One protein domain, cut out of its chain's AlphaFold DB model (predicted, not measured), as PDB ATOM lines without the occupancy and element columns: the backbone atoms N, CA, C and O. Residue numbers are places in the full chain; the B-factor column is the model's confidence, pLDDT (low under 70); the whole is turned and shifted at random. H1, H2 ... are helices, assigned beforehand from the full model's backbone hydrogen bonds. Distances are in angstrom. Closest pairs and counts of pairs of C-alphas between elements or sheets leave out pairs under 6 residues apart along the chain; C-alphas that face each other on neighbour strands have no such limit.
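Overview. This is residues 97 to 164 of the 212 residues of the protein "HMG box domain-containing protein" of Smittium megazygosporum (UniProt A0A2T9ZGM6). The model is an open U of three helices, with long H2 as the base and H1 and H3 as two arms that stand off its opposite ends, and the space between the arms is empty. There is no packed core, and residues 97 to 101 make a short tail before H1. The printed part has 68 residues with three named helices, in the order H1, H2, H3, and no named strand; its class is all helix. The whole is extended, with a radius of gyration of the C-alphas of 20.7 A, and elongated, with spans of 51 by 30 by 23 A.

Arrangement. The longest helix is H2, residues 118 to 142. H3, residues 146 to 164, is close to H2 but not clearly touching it, with 1 pair of C-alphas within 8 A, those of Tyr 142 and Phe 148, 6.4 A apart. The lines of H2 and H3 are about perpendicular, at 84 degrees. H1, residues 102 to 114, is only just apart from H2, their closest C-alphas being 8.2 A apart. H1 and H3 are apart. Residues 122 to 138 of H2 stand free, and so do residues 149 to 164 of H3. Every O i to N i+4 pair is within hydrogen-bond range in H1 and H2, and 14 of 15 are in H3.

Along the chain. H2 measures 35.7 A from C-alpha 118 at (59.190, 29.789, 107.452) to C-alpha 142 at (28.799, 12.124, 101.508). H1 is 18.3 A long and begins with C-alpha 102 at (63.108, 4.524, 100.586). H3 is 27.5 A long and ends with C-alpha 164 at (28.793, -14.885, 115.891).

Size, cuts and confidence. The two C-alphas farthest apart, those of Asp 117 and Thr 164, are 55.8 A apart. The printed part has no cut, and both links, H1 to H2 and H2 to H3, are tight. The mean pLDDT of the printed part is 94.0, and residues 162 to 164 are under 70.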
ATOM      1  N   HIS A  97      63.277  10.939  89.113       90.12
ATOM      2  CA  HIS A  97      64.330  10.534  88.178       90.12
ATOM      3  C   HIS A  97      65.526   9.847  88.859       90.12
ATOM      4  O   HIS A  97      66.290   9.126  88.213       90.12
ATOM      5  N   LYS A  98      65.712  10.058  90.165       86.12
ATOM      6  CA  LYS A  98      66.767   9.433  90.959       86.12
ATOM      7  C   LYS A  98      66.164   8.176  91.583       86.12
ATOM      8  O   LYS A  98      65.319   8.268  92.463       86.12
ATOM      9  N   LYS A  99      66.587   6.991  91.130       89.81
ATOM     10  CA  LYS A  99      66.148   5.680  91.657       89.81
ATOM     11  C   LYS A  99      66.693   5.426  93.074       89.81
ATOM     12  O   LYS A  99      67.475   4.504  93.288       89.81
ATOM     13  N   LEU A 100      66.327   6.288  94.015       92.94
ATOM     14  CA  LEU A 100      66.777   6.272  95.402       92.94
ATOM     15  C   LEU A 100      65.990   5.245  96.212       92.94
ATOM     16  O   LEU A 100      64.798   5.015  95.986       92.94
ATOM     17  N   SER A 101      66.655   4.655  97.200       95.81
ATOM     18  CA  SER A 101      66.004   3.778  98.168       95.81
ATOM     19  C   SER A 101      65.067   4.573  99.084       95.81
ATOM     20  O   SER A 101      65.297   5.747  99.383       95.81
ATOM     21  N   PHE A 102      64.032   3.919  99.618       92.88
ATOM     22  CA  PHE A 102      63.108   4.524 100.586       92.88
ATOM     23  C   PHE A 102      63.831   5.139 101.796       92.88
ATOM     24  O   PHE A 102      63.423   6.186 102.306       92.88
ATOM     25  N   VAL A 103      64.920   4.507 102.248       96.56
ATOM     26  CA  VAL A 103      65.727   5.000 103.374       96.56
ATOM     27  C   VAL A 103      66.413   6.319 103.015       96.56
ATOM     28  O   VAL A 103      66.407   7.249 103.817       96.56
ATOM     29  N   GLU A 104      66.960   6.428 101.806       96.50
ATOM     30  CA  GLU A 104      67.625   7.641 101.316       96.50
ATOM     31  C   GLU A 104      66.617   8.776 101.132       96.50
ATOM     32  O   GLU A 104      66.831   9.877 101.635       96.50
ATOM     33  N   LEU A 105      65.465   8.485 100.518       95.81
ATOM     34  CA  LEU A 105      64.363   9.441 100.396       95.81
ATOM     35  C   LEU A 105      63.887   9.933 101.768       95.81
ATOM     36  O   LEU A 105      63.604  11.114 101.941       95.81
ATOM     37  N   SER A 106      63.797   9.050 102.764       96.25
ATOM     38  CA  SER A 106      63.368   9.423 104.120       96.25
ATOM     39  C   SER A 106      64.343  10.387 104.802       96.25
ATOM     40  O   SER A 106      63.888  11.316 105.474       96.25
ATOM     41  N   LYS A 107      65.656  10.213 104.593       97.31
ATOM     42  CA  LYS A 107      66.679  11.162 105.064       97.31
ATOM     43  C   LYS A 107      66.507  12.524 104.392       97.31
ATOM     44  O   LYS A 107      66.312  13.516 105.084       97.31
ATOM     45  N   ILE A 108      66.424  12.546 103.058       96.81
ATOM     46  CA  ILE A 108      66.269  13.788 102.285       96.81
ATOM     47  C   ILE A 108      65.002  14.554 102.691       96.81
ATOM     48  O   ILE A 108      65.065  15.762 102.904       96.81
ATOM     49  N   HIS A 109      63.859  13.873 102.842       97.31
ATOM     50  CA  HIS A 109      62.620  14.518 103.291       97.31
ATOM     51  C   HIS A 109      62.772  15.185 104.659       97.31
ATOM     52  O   HIS A 109      62.296  16.303 104.851       97.31
ATOM     53  N   SER A 110      63.412  14.485 105.600       97.38
ATOM     54  CA  SER A 110      63.590  14.973 106.968       97.38
ATOM     55  C   SER A 110      64.496  16.204 106.987       97.38
ATOM     56  O   SER A 110      64.122  17.225 107.563       97.38
ATOM     57  N   ASP A 111      65.628  16.137 106.282       97.75
ATOM     58  CA  ASP A 111      66.606  17.224 106.210       97.75
ATOM     59  C   ASP A 111      66.025  18.463 105.518       97.75
ATOM     60  O   ASP A 111      66.166  19.584 106.007       97.75
ATOM     61  N   GLN A 112      65.330  18.289 104.392       96.94
ATOM     62  CA  GLN A 112      64.769  19.418 103.653       96.94
ATOM     63  C   GLN A 112      63.589  20.075 104.375       96.94
ATOM     64  O   GLN A 112      63.432  21.288 104.283       96.94
ATOM     65  N   TRP A 113      62.771  19.314 105.109       97.25
ATOM     66  CA  TRP A 113      61.684  19.897 105.902       97.25
ATOM     67  C   TRP A 113      62.199  20.681 107.110       97.25
ATOM     68  O   TRP A 113      61.658  21.737 107.435       97.25
ATOM     69  N   ALA A 114      63.240  20.174 107.778       96.62
ATOM     70  CA  ALA A 114      63.860  20.856 108.911       96.62
ATOM     71  C   ALA A 114      64.500  22.193 108.501       96.62
ATOM     72  O   ALA A 114      64.420  23.157 109.256       96.62
ATOM     73  N   ASN A 115      65.073  22.251 107.296       96.94
ATOM     74  CA  ASN A 115      65.736  23.436 106.743       96.94
ATOM     75  C   ASN A 115      64.821  24.309 105.865       96.94
ATOM     76  O   ASN A 115      65.307  25.189 105.158       96.94
ATOM     77  N   LEU A 116      63.510  24.055 105.855       96.06
ATOM     78  CA  LEU A 116      62.573  24.801 105.022       96.06
ATOM     79  C   LEU A 116      62.335  26.208 105.588       96.06
ATOM     80  O   LEU A 116      62.080  26.364 106.784       96.06
ATOM     81  N   ASP A 117      62.333  27.222 104.718       96.81
ATOM     82  CA  ASP A 117      62.042  28.598 105.123       96.81
ATOM     83  C   ASP A 117      60.655  28.721 105.778       96.81
ATOM     84  O   ASP A 117      59.693  28.099 105.307       96.81
ATOM     85  N   PRO A 118      60.480  29.595 106.789       96.44
ATOM     86  CA  PRO A 118      59.190  29.789 107.452       96.44
ATOM     87  C   PRO A 118      58.053  30.151 106.487       96.44
ATOM     88  O   PRO A 118      56.934  29.666 106.638       96.44
ATOM     89  N   ASN A 119      58.344  30.952 105.457       97.12
ATOM     90  CA  ASN A 119      57.361  31.341 104.442       97.12
ATOM     91  C   ASN A 119      56.915  30.151 103.582       97.12
ATOM     92  O   ASN A 119      55.731  30.005 103.287       97.12
ATOM     93  N   GLN A 120      57.852  29.276 103.210       96.44
ATOM     94  CA  GLN A 120      57.553  28.056 102.458       96.44
ATOM     95  C   GLN A 120      56.786  27.056 103.324       96.44
ATOM     96  O   GLN A 120      55.827  26.439 102.869       96.44
ATOM     97  N   LYS A 121      57.149  26.943 104.604       95.75
ATOM     98  CA  LYS A 121      56.412  26.121 105.565       95.75
ATOM     99  C   LYS A 121      54.965  26.595 105.718       95.75
ATOM    100  O   LYS A 121      54.052  25.785 105.582       95.75
ATOM    101  N   LYS A 122      54.760  27.911 105.865       97.88
ATOM    102  CA  LYS A 122      53.427  28.526 105.913       97.88
ATOM    103  C   LYS A 122      52.617  28.256 104.643       97.88
ATOM    104  O   LYS A 122      51.436  27.947 104.738       97.88
ATOM    105  N   TYR A 123      53.236  28.330 103.465       97.81
ATOM    106  CA  TYR A 123      52.561  28.006 102.204       97.81
ATOM    107  C   TYR A 123      51.966  26.586 102.217       97.81
ATOM    108  O   TYR A 123      50.802  26.395 101.861       97.81
ATOM    109  N   TYR A 124      52.723  25.593 102.692       98.19
ATOM    110  CA  TYR A 124      52.217  24.224 102.824       98.19
ATOM    111  C   TYR A 124      51.132  24.081 103.899       98.19
ATOM    112  O   TYR A 124      50.207  23.285 103.718       98.19
ATOM    113  N   ASP A 125      51.210  24.848 104.989       97.94
ATOM    114  CA  ASP A 125      50.160  24.892 106.013       97.94
ATOM    115  C   ASP A 125      48.847  25.462 105.450       97.94
ATOM    116  O   ASP A 125      47.792  24.842 105.610       97.94
ATOM    117  N   ASP A 126      48.905  26.574 104.712       98.31
ATOM    118  CA  ASP A 126      47.737  27.202 104.080       98.31
ATOM    119  C   ASP A 126      47.083  26.261 103.042       98.31
ATOM    120  O   ASP A 126      45.853  26.118 102.994       98.31
ATOM    121  N   LEU A 127      47.894  25.555 102.242       97.75
ATOM    122  CA  LEU A 127      47.412  24.533 101.305       97.75
ATOM    123  C   LEU A 127      46.723  23.369 102.027       97.75
ATOM    124  O   LEU A 127      45.633  22.950 101.629       97.75
ATOM    125  N   ALA A 128      47.332  22.851 103.096       98.06
ATOM    126  CA  ALA A 128      46.764  21.754 103.876       98.06
ATOM    127  C   ALA A 128      45.448  22.161 104.555       98.06
ATOM    128  O   ALA A 128      44.496  21.375 104.581       98.06
ATOM    129  N   MET A 129      45.364  23.396 105.059       98.19
ATOM    130  CA  MET A 129      44.131  23.956 105.615       98.19
ATOM    131  C   MET A 129      43.027  24.044 104.561       98.19
ATOM    132  O   MET A 129      41.904  23.606 104.811       98.19
ATOM    133  N   THR A 130      43.346  24.544 103.368       98.06
ATOM    134  CA  THR A 130      42.382  24.639 102.264       98.06
ATOM    135  C   THR A 130      41.873  23.253 101.857       98.06
ATOM    136  O   THR A 130      40.662  23.025 101.798       98.06
ATOM    137  N   ALA A 131      42.777  22.284 101.690       97.06
ATOM    138  CA  ALA A 131      42.421  20.902 101.372       97.06
ATOM    139  C   ALA A 131      41.542  20.254 102.459       97.06
ATOM    140  O   ALA A 131      40.607  19.509 102.149       97.06
ATOM    141  N   LYS A 132      41.805  20.553 103.737       96.94
ATOM    142  CA  LYS A 132      40.975  20.097 104.859       96.94
ATOM    143  C   LYS A 132      39.555  20.653 104.780       96.94
ATOM    144  O   LYS A 132      38.604  19.885 104.922       96.94
ATOM    145  N   LEU A 133      39.402  21.951 104.524       98.06
ATOM    146  CA  LEU A 133      38.086  22.588 104.407       98.06
ATOM    147  C   LEU A 133      37.268  21.996 103.250       98.06
ATOM    148  O   LEU A 133      36.072  21.726 103.396       98.06
ATOM    149  N   GLU A 134      37.905  21.734 102.109       97.62
ATOM    150  CA  GLU A 134      37.246  21.059 100.988       97.62
ATOM    151  C   GLU A 134      36.822  19.630 101.331       97.62
ATOM    152  O   GLU A 134      35.708  19.211 100.997       97.62
ATOM    153  N   TYR A 135      37.690  18.880 102.014       97.81
ATOM    154  CA  TYR A 135      37.370  17.537 102.482       97.81
ATOM    155  C   TYR A 135      36.165  17.539 103.422       97.81
ATOM    156  O   TYR A 135      35.274  16.707 103.268       97.81
ATOM    157  N   GLU A 136      36.100  18.476 104.366       97.25
ATOM    158  CA  GLU A 136      34.981  18.589 105.303       97.25
ATOM    159  C   GLU A 136      33.659  18.875 104.579       97.25
ATOM    160  O   GLU A 136      32.647  18.237 104.887       97.25
ATOM    161  N   LYS A 137      33.668  19.734 103.549       97.56
ATOM    162  CA  LYS A 137      32.504  19.938 102.669       97.56
ATOM    163  C   LYS A 137      32.089  18.649 101.954       97.56
ATOM    164  O   LYS A 137      30.916  18.275 102.014       97.56
ATOM    165  N   LYS A 138      33.032  17.949 101.316       97.06
ATOM    166  CA  LYS A 138      32.768  16.679 100.607       97.06
ATOM    167  C   LYS A 138      32.254  15.598 101.564       97.06
ATOM    168  O   LYS A 138      31.302  14.892 101.248       97.06
ATOM    169  N   MET A 139      32.822  15.509 102.763       97.00
ATOM    170  CA  MET A 139      32.370  14.613 103.830       97.00
ATOM    171  C   MET A 139      30.959  14.927 104.303       97.00
ATOM    172  O   MET A 139      30.167  14.008 104.497       97.00
ATOM    173  N   ALA A 140      30.623  16.204 104.490       96.81
ATOM    174  CA  ALA A 140      29.282  16.605 104.897       96.81
ATOM    175  C   ALA A 140      28.225  16.223 103.849       96.81
ATOM    176  O   ALA A 140      27.113  15.847 104.216       96.81
ATOM    177  N   GLN A 141      28.573  16.289 102.561       96.50
ATOM    178  CA  GLN A 141      27.717  15.815 101.472       96.50
ATOM    179  C   GLN A 141      27.613  14.286 101.462       96.50
ATOM    180  O   GLN A 141      26.510  13.747 101.470       96.50
ATOM    181  N   TYR A 142      28.747  13.586 101.523       96.19
ATOM    182  CA  TYR A 142      28.799  12.124 101.508       96.19
ATOM    183  C   TYR A 142      28.050  11.492 102.691       96.19
ATOM    184  O   TYR A 142      27.282  10.560 102.499       96.19
ATOM    185  N   ARG A 143      28.143  12.052 103.903       95.06
ATOM    186  CA  ARG A 143      27.378  11.562 105.070       95.06
ATOM    187  C   ARG A 143      25.857  11.611 104.886       95.06
ATOM    188  O   ARG A 143      25.144  10.925 105.611       95.06
ATOM    189  N   LYS A 144      25.353  12.440 103.968       96.00
ATOM    190  CA  LYS A 144      23.922  12.546 103.642       96.00
ATOM    191  C   LYS A 144      23.518  11.643 102.474       96.00
ATOM    192  O   LYS A 144      22.335  11.580 102.151       96.00
ATOM    193  N   SER A 145      24.473  10.993 101.816       95.88
ATOM    194  CA  SER A 145      24.220  10.231 100.602       95.88
ATOM    195  C   SER A 145      23.729   8.805 100.912       95.88
ATOM    196  O   SER A 145      24.054   8.254 101.970       95.88
ATOM    197  N   PRO A 146      22.960   8.171 100.005       95.81
ATOM    198  CA  PRO A 146      22.542   6.775 100.161       95.81
ATOM    199  C   PRO A 146      23.723   5.805 100.286       95.81
ATOM    200  O   PRO A 146      23.662   4.867 101.075       95.81
ATOM    201  N   GLN A 147      24.828   6.082  99.587       94.50
ATOM    202  CA  GLN A 147      26.032   5.246  99.601       94.50
ATOM    203  C   GLN A 147      26.632   5.129 101.009       94.50
ATOM    204  O   GLN A 147      26.997   4.037 101.435       94.50
ATOM    205  N   PHE A 148      26.681   6.230 101.772       95.62
ATOM    206  CA  PHE A 148      27.156   6.184 103.157       95.62
ATOM    207  C   PHE A 148      26.250   5.325 104.047       95.62
ATOM    208  O   PHE A 148      26.739   4.599 104.914       95.62
ATOM    209  N   LYS A 149      24.930   5.366 103.822       95.62
ATOM    210  CA  LYS A 149      23.971   4.533 104.554       95.62
ATOM    211  C   LYS A 149      24.168   3.048 104.245       95.62
ATOM    212  O   LYS A 149      24.279   2.258 105.175       95.62
ATOM    213  N   GLU A 150      24.283   2.688 102.970       95.50
ATOM    214  CA  GLU A 150      24.568   1.310 102.545       95.50
ATOM    215  C   GLU A 150      25.879   0.796 103.148       95.50
ATOM    216  O   GLU A 150      25.945  -0.326 103.653       95.50
ATOM    217  N   PHE A 151      26.917   1.636 103.167       95.31
ATOM    218  CA  PHE A 151      28.183   1.287 103.794       95.31
ATOM    219  C   PHE A 151      28.052   1.100 105.311       95.31
ATOM    220  O   PHE A 151      28.620   0.159 105.869       95.31
ATOM    221  N   GLN A 152      27.271   1.939 105.994       94.88
ATOM    222  CA  GLN A 152      26.999   1.784 107.422       94.88
ATOM    223  C   GLN A 152      26.234   0.486 107.722       94.88
ATOM    224  O   GLN A 152      26.559  -0.203 108.692       94.88
ATOM    225  N   ASP A 153      25.266   0.121 106.881       95.62
ATOM    226  CA  ASP A 153      24.528  -1.139 106.991       95.62
ATOM    227  C   ASP A 153      25.450  -2.346 106.756       95.62
ATOM    228  O   ASP A 153      25.416  -3.312 107.525       95.62
ATOM    229  N   TYR A 154      26.360  -2.256 105.780       94.62
ATOM    230  CA  TYR A 154      27.427  -3.241 105.577       94.62
ATOM    231  C   TYR A 154      28.322  -3.389 106.816       94.62
ATOM    232  O   TYR A 154      28.579  -4.513 107.250       94.62
ATOM    233  N   LEU A 155      28.779  -2.283 107.418       93.94
ATOM    234  CA  LEU A 155      29.592  -2.328 108.638       93.94
ATOM    235  C   LEU A 155      28.831  -2.995 109.789       93.94
ATOM    236  O   LEU A 155      29.384  -3.858 110.472       93.94
ATOM    237  N   ASN A 156      27.557  -2.644 109.975       93.44
ATOM    238  CA  ASN A 156      26.704  -3.246 110.997       93.44
ATOM    239  C   ASN A 156      26.577  -4.764 110.790       93.44
ATOM    240  O   ASN A 156      26.743  -5.532 111.740       93.44
ATOM    241  N   GLN A 157      26.340  -5.210 109.553       92.44
ATOM    242  CA  GLN A 157      26.246  -6.630 109.220       92.44
ATOM    243  C   GLN A 157      27.585  -7.354 109.419       92.44
ATOM    244  O   GLN A 157      27.609  -8.459 109.963       92.44
ATOM    245  N   PHE A 158      28.698  -6.732 109.025       92.50
ATOM    246  CA  PHE A 158      30.038  -7.289 109.186       92.50
ATOM    247  C   PHE A 158      30.370  -7.544 110.661       92.50
ATOM    248  O   PHE A 158      30.781  -8.649 111.021       92.50
ATOM    249  N   TYR A 159      30.142  -6.555 111.529       87.31
ATOM    250  CA  TYR A 159      30.403  -6.704 112.962       87.31
ATOM    251  C   TYR A 159      29.427  -7.671 113.638       87.31
ATOM    252  O   TYR A 159      29.849  -8.466 114.478       87.31
ATOM    253  N   ALA A 160      28.155  -7.686 113.225       87.62
ATOM    254  CA  ALA A 160      27.190  -8.671 113.709       87.62
ATOM    255  C   ALA A 160      27.620 -10.110 113.365       87.62
ATOM    256  O   ALA A 160      27.512 -11.001 114.205       87.62
ATOM    257  N   GLN A 161      28.153 -10.344 112.161       79.38
ATOM    258  CA  GLN A 161      28.674 -11.655 111.766       79.38
ATOM    259  C   GLN A 161      29.966 -12.023 112.518       79.38
ATOM    260  O   GLN A 161      30.073 -13.156 112.994       79.38
ATOM    261  N   GLU A 162      30.920 -11.099 112.698       68.50
ATOM    262  CA  GLU A 162      32.162 -11.369 113.453       68.50
ATOM    263  C   GLU A 162      31.900 -11.768 114.919       68.50
ATOM    264  O   GLU A 162      32.578 -12.650 115.459       68.50
ATOM    265  N   ASP A 163      30.879 -11.189 115.553       61.34
ATOM    266  CA  ASP A 163      30.475 -11.556 116.914       61.34
ATOM    267  C   ASP A 163      29.891 -12.976 117.006       61.34
ATOM    268  O   ASP A 163      29.978 -13.613 118.063       61.34
ATOM    269  N   THR A 164      29.326 -13.509 115.917       58.69
ATOM    270  CA  THR A 164      28.793 -14.885 115.891       58.69
ATOM    271  C   THR A 164      29.888 -15.932 115.704       58.69
ATOM    272  O   THR A 164      29.877 -16.957 116.390       58.69
TER     273      THR A 164